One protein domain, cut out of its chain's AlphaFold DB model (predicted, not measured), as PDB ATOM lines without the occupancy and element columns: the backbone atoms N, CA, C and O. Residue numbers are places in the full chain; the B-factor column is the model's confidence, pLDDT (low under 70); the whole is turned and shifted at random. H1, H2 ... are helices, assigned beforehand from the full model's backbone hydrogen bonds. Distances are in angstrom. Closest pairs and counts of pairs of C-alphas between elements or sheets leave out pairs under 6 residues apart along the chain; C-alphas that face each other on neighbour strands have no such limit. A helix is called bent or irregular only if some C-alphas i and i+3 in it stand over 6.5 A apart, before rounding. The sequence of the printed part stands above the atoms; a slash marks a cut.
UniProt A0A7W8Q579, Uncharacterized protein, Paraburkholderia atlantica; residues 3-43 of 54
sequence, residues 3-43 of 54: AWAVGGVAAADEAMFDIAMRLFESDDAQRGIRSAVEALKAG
ATOM      1  N   ALA A   3     -49.567  56.054 -55.659       73.00
ATOM      2  CA  ALA A   3     -50.774  56.258 -54.845       73.00
ATOM      3  C   ALA A   3     -50.756  57.611 -54.107       73.00
ATOM      4  O   ALA A   3     -51.696  58.392 -54.212       73.00
ATOM      5  N   TRP A   4     -49.628  57.945 -53.473       62.09
ATOM      6  CA  TRP A   4     -49.449  59.224 -52.779       62.09
ATOM      7  C   TRP A   4     -49.523  60.434 -53.724       62.09
ATOM      8  O   TRP A   4     -50.143  61.441 -53.397       62.09
ATOM      9  N   ALA A   5     -48.940  60.312 -54.921       73.56
ATOM     10  CA  ALA A   5     -48.938  61.373 -55.927       73.56
ATOM     11  C   ALA A   5     -50.326  61.662 -56.530       73.56
ATOM     12  O   ALA A   5     -50.529  62.745 -57.067       73.56
ATOM     13  N   VAL A   6     -51.261  60.705 -56.466       74.31
ATOM     14  CA  VAL A   6     -52.602  60.820 -57.067       74.31
ATOM     15  C   VAL A   6     -53.687  61.098 -56.021       74.31
ATOM     16  O   VAL A   6     -54.608  61.854 -56.311       74.31
ATOM     17  N   GLY A   7     -53.593  60.523 -54.817       75.44
ATOM     18  CA  GLY A   7     -54.675  60.558 -53.821       75.44
ATOM     19  C   GLY A   7     -54.264  60.949 -52.398       75.44
ATOM     20  O   GLY A   7     -55.078  60.848 -51.483       75.44
ATOM     21  N   GLY A   8     -53.023  61.395 -52.180       84.50
ATOM     22  CA  GLY A   8     -52.546  61.797 -50.854       84.50
ATOM     23  C   GLY A   8     -52.411  60.628 -49.869       84.50
ATOM     24  O   GLY A   8     -52.212  59.482 -50.267       84.50
ATOM     25  N   VAL A   9     -52.451  60.925 -48.567       81.81
ATOM     26  CA  VAL A   9     -52.164  59.955 -47.487       81.81
ATOM     27  C   VAL A   9     -53.235  58.865 -47.379       81.81
ATOM     28  O   VAL A   9     -52.880  57.699 -47.312       81.81
ATOM     29  N   ALA A  10     -54.523  59.211 -47.456       82.56
ATOM     30  CA  ALA A  10     -55.607  58.230 -47.327       82.56
ATOM     31  C   ALA A  10     -55.553  57.141 -48.417       82.56
ATOM     32  O   ALA A  10     -55.664  55.955 -48.124       82.56
ATOM     33  N   ALA A  11     -55.290  57.532 -49.668       81.69
ATOM     34  CA  ALA A  11     -55.117  56.579 -50.764       81.69
ATOM     35  C   ALA A  11     -53.825  55.752 -50.638       81.69
ATOM     36  O   ALA A  11     -53.744  54.636 -51.149       81.69
ATOM     37  N   ALA A  12     -52.792  56.297 -49.985       82.94
ATOM     38  CA  ALA A  12     -51.605  55.522 -49.657       82.94
ATOM     39  C   ALA A  12     -51.935  54.461 -48.598       82.94
ATOM     40  O   ALA A  12     -51.584  53.307 -48.816       82.94
ATOM     41  N   ASP A  13     -52.653  54.820 -47.528       82.56
ATOM     42  CA  ASP A  13     -53.044  53.903 -46.449       82.56
ATOM     43  C   ASP A  13     -53.890  52.728 -46.958       82.56
ATOM     44  O   ASP A  13     -53.627  51.583 -46.589       82.56
ATOM     45  N   GLU A  14     -54.844  52.974 -47.861       83.25
ATOM     46  CA  GLU A  14     -55.620  51.897 -48.498       83.25
ATOM     47  C   GLU A  14     -54.728  50.946 -49.312       83.25
ATOM     48  O   GLU A  14     -54.870  49.728 -49.229       83.25
ATOM     49  N   ALA A  15     -53.756  51.484 -50.055       84.19
ATOM     50  CA  ALA A  15     -52.846  50.686 -50.875       84.19
ATOM     51  C   ALA A  15     -51.729  49.994 -50.070       84.19
ATOM     52  O   ALA A  15     -51.069  49.088 -50.589       84.19
ATOM     53  N   MET A  16     -51.475  50.412 -48.824       84.56
ATOM     54  CA  MET A  16     -50.354  49.907 -48.026       84.56
ATOM     55  C   MET A  16     -50.452  48.403 -47.787       84.56
ATOM     56  O   MET A  16     -49.430  47.721 -47.860       84.56
ATOM     57  N   PHE A  17     -51.652  47.875 -47.529       81.94
ATOM     58  CA  PHE A  17     -51.829  46.445 -47.276       81.94
ATOM     59  C   PHE A  17     -51.553  45.605 -48.520       81.94
ATOM     60  O   PHE A  17     -50.778  44.658 -48.432       81.94
ATOM     61  N   ASP A  18     -52.079  45.985 -49.683       83.19
ATOM     62  CA  ASP A  18     -51.820  45.265 -50.936       83.19
ATOM     63  C   ASP A  18     -50.326  45.248 -51.293       83.19
ATOM     64  O   ASP A  18     -49.802  44.251 -51.790       83.19
ATOM     65  N   ILE A  19     -49.609  46.338 -51.009       82.38
ATOM     66  CA  ILE A  19     -48.162  46.425 -51.240       82.38
ATOM     67  C   ILE A  19     -47.396  45.574 -50.218       82.38
ATOM     68  O   ILE A  19     -46.501  44.815 -50.592       82.38
ATOM     69  N   ALA A  20     -47.731  45.690 -48.931       85.12
ATOM     70  CA  ALA A  20     -47.039  44.990 -47.855       85.12
ATOM     71  C   ALA A  20     -47.287  43.475 -47.891       85.12
ATOM     72  O   ALA A  20     -46.374  42.701 -47.613       85.12
ATOM     73  N   MET A  21     -48.486  43.035 -48.276       88.19
ATOM     74  CA  MET A  21     -48.819  41.612 -48.366       88.19
ATOM     75  C   MET A  21     -47.965  40.890 -49.409       88.19
ATOM     76  O   MET A  21     -47.451  39.809 -49.126       88.19
ATOM     77  N   ARG A  22     -47.685  41.527 -50.552       87.69
ATOM     78  CA  ARG A  22     -46.802  40.959 -51.588       87.69
ATOM     79  C   ARG A  22     -45.377  40.716 -51.094       87.69
ATOM     80  O   ARG A  22     -44.716  39.799 -51.569       87.69
ATOM     81  N   LEU A  23     -44.899  41.499 -50.124       87.31
ATOM     82  CA  LEU A  23     -43.593  41.256 -49.511       87.31
ATOM     83  C   LEU A  23     -43.578  39.914 -48.772       87.31
ATOM     84  O   LEU A  23     -42.612  39.168 -48.890       87.31
ATOM     85  N   PHE A  24     -44.646  39.583 -48.044       89.94
ATOM     86  CA  PHE A  24     -44.753  38.299 -47.344       89.94
ATOM     87  C   PHE A  24     -44.922  37.114 -48.297       89.94
ATOM     88  O   PHE A  24     -44.561  35.996 -47.938       89.94
ATOM     89  N   GLU A  25     -45.435  37.349 -49.501       90.88
ATOM     90  CA  GLU A  25     -45.556  36.339 -50.557       90.88
ATOM     91  C   GLU A  25     -44.238  36.079 -51.302       90.88
ATOM     92  O   GLU A  25     -44.126  35.059 -51.980       90.88
ATOM     93  N   SER A  26     -43.236  36.959 -51.167       92.75
ATOM     94  CA  SER A  26     -41.931  36.783 -51.820       92.75
ATOM     95  C   SER A  26     -41.217  35.507 -51.366       92.75
ATOM     96  O   SER A  26     -41.354  35.064 -50.218       92.75
ATOM     97  N   ASP A  27     -40.400  34.936 -52.258       94.44
ATOM     98  CA  ASP A  27     -39.625  33.730 -51.954       94.44
ATOM     99  C   ASP A  27     -38.680  33.971 -50.770       94.44
ATOM    100  O   ASP A  27     -38.602  33.161 -49.844       94.44
ATOM    101  N   ASP A  28     -38.026  35.132 -50.735       95.19
ATOM    102  CA  ASP A  28     -37.116  35.494 -49.651       95.19
ATOM    103  C   ASP A  28     -37.820  35.565 -48.289       95.19
ATOM    104  O   ASP A  28     -37.305  35.031 -47.298       95.19
ATOM    105  N   ALA A  29     -39.021  36.152 -48.222       94.12
ATOM    106  CA  ALA A  29     -39.790  36.192 -46.982       94.12
ATOM    107  C   ALA A  29     -40.233  34.786 -46.548       94.12
ATOM    108  O   ALA A  29     -40.049  34.410 -45.385       94.12
ATOM    109  N   GLN A  30     -40.751  33.977 -47.477       95.75
ATOM    110  CA  GLN A  30     -41.210  32.614 -47.198       95.75
ATOM    111  C   GLN A  30     -40.071  31.702 -46.724       95.75
ATOM    112  O   GLN A  30     -40.202  31.012 -45.704       95.75
ATOM    113  N   ARG A  31     -38.924  31.717 -47.414       95.31
ATOM    114  CA  ARG A  31     -37.723  30.972 -47.004       95.31
ATOM    115  C   ARG A  31     -37.203  31.472 -45.660       95.31
ATOM    116  O   ARG A  31     -36.885  30.661 -44.787       95.31
ATOM    117  N   GLY A  32     -37.171  32.789 -45.462       95.50
ATOM    118  CA  GLY A  32     -36.686  33.412 -44.234       95.50
ATOM    119  C   GLY A  32     -37.519  33.037 -43.010       95.50
ATOM    120  O   GLY A  32     -36.947  32.744 -41.954       95.50
ATOM    121  N   ILE A  33     -38.850  33.019 -43.142       95.81
ATOM    122  CA  ILE A  33     -39.781  32.596 -42.085       95.81
ATOM    123  C   ILE A  33     -39.608  31.105 -41.798       95.81
ATOM    124  O   ILE A  33     -39.414  30.721 -40.644       95.81
ATOM    125  N   ARG A  34     -39.608  30.258 -42.836       96.62
ATOM    126  CA  ARG A  34     -39.436  28.805 -42.685       96.62
ATOM    127  C   ARG A  34     -38.130  28.465 -41.970       96.62
ATOM    128  O   ARG A  34     -38.136  27.704 -41.008       96.62
ATOM    129  N   SER A  35     -37.030  29.082 -42.392       97.12
ATOM    130  CA  SER A  35     -35.712  28.928 -41.774       97.12
ATOM    131  C   SER A  35     -35.720  29.295 -40.284       97.12
ATOM    132  O   SER A  35     -35.185  28.553 -39.458       97.12
ATOM    133  N   ALA A  36     -36.394  30.393 -39.918       97.19
ATOM    134  CA  ALA A  36     -36.536  30.814 -38.524       97.19
ATOM    135  C   ALA A  36     -37.333  29.808 -37.684       97.19
ATOM    136  O   ALA A  36     -36.907  29.460 -36.585       97.19
ATOM    137  N   VAL A  37     -38.463  29.321 -38.207       98.06
ATOM    138  CA  VAL A  37     -39.313  28.335 -37.521       98.06
ATOM    139  C   VAL A  37     -38.550  27.036 -37.279       98.06
ATOM    140  O   VAL A  37     -38.573  26.508 -36.170       98.06
ATOM    141  N   GLU A  38     -37.833  26.535 -38.283       98.06
ATOM    142  CA  GLU A  38     -37.053  25.304 -38.140       98.06
ATOM    143  C   GLU A  38     -35.854  25.480 -37.196       98.06
ATOM    144  O   GLU A  38     -35.513  24.564 -36.449       98.06
ATOM    145  N   ALA A  39     -35.220  26.658 -37.170       98.31
ATOM    146  CA  ALA A  39     -34.185  26.966 -36.185       98.31
ATOM    147  C   ALA A  39     -34.733  26.984 -34.750       98.31
ATOM    148  O   ALA A  39     -34.153  26.354 -33.864       98.31
ATOM    149  N   LEU A  40     -35.890  27.621 -34.551       98.19
ATOM    150  CA  LEU A  40     -36.567  27.684 -33.261       98.19
ATOM    151  C   LEU A  40     -36.933  26.288 -32.743       98.19
ATOM    152  O   LEU A  40     -36.598  25.954 -31.609       98.19
ATOM    153  N   LYS A  41     -37.564  25.454 -33.579       98.25
ATOM    154  CA  LYS A  41     -37.934  24.072 -33.217       98.25
ATOM    155  C   LYS A  41     -36.725  23.221 -32.831       98.25
ATOM    156  O   LYS A  41     -36.830  22.383 -31.945       98.25
ATOM    157  N   ALA A  42     -35.589  23.435 -33.493       97.94
ATOM    158  CA  ALA A  42     -34.354  22.702 -33.238       97.94
ATOM    159  C   ALA A  42     -33.497  23.302 -32.104       97.94
ATOM    160  O   ALA A  42     -32.409  22.793 -31.847       97.94
ATOM    161  N   GLY A  43     -33.935  24.388 -31.454       97.81
ATOM    162  CA  GLY A  43     -33.164  25.054 -30.398       97.81
ATOM    163  C   GLY A  43     -31.823  25.623 -30.876       97.81
ATOM    164  O   GLY A  43     -30.894  25.760 -30.082       97.81
TER     165      GLY A  43
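Overview. This is residues 3 to 43 of the 54 residues of an uncharacterized protein of Paraburkholderia atlantica (UniProt A0A7W8Q579). Two helices, H1 and H2, follow each other end to end and meet at a wide corner, a long open V with little packing between its arms. At the far end of H1 the first residues turn off sharply at a kink near residue 10, like a small hook. The printed part has 41 residues with two named helices, H1 then H2, and no named strand; the class is all helix. The whole is extended, with a radius of gyration of the C-alphas of 15.7 A, and a rod in outline, spanning 48 by 16 by 10 A.

Along the chain. Begin with H1, residues 3 to 25, the longest helix by residues, with 23 residues: find C-alpha 3 at (-50.774, 56.258, -54.845), from which it is 21.0 A to C-alpha 25 at (-45.556, 36.339, -50.557). H1 is irregular: C-alphas 6 and 9 are 9.6 A apart, and it has a kink of 125 degrees near residue 10. Then look at H2, residues 27 to 41, 21.1 A long, which ends at C-alpha 41 at (-37.934, 24.072, -33.217).

Arrangement. H1 and H2 are close but not clearly touching, with 2 pairs of C-alphas within 8 A. Look at Phe 24 and Gln 30, whose C-alphas are the closest of the two helices, 6.7 A apart. The rough line of H1 and the line of H2 stand at a steep tilt of 51 degrees, the same way. In H2 every O i to N i+4 pair is within hydrogen-bond range; in H1 11 of 19 are.

Size, cuts and confidence. The farthest C-alphas are those of Val 6 and Gly 43, 48.7 A apart. Residues 17 to 23 of H1 stand free, as do residues 34 to 43, of which 34 to 41 belong to H2. The link from H1 to H2 is tight, and the printed part has no cut. The model's mean pLDDT over the printed part is 88.3, and residue 4 is under 70.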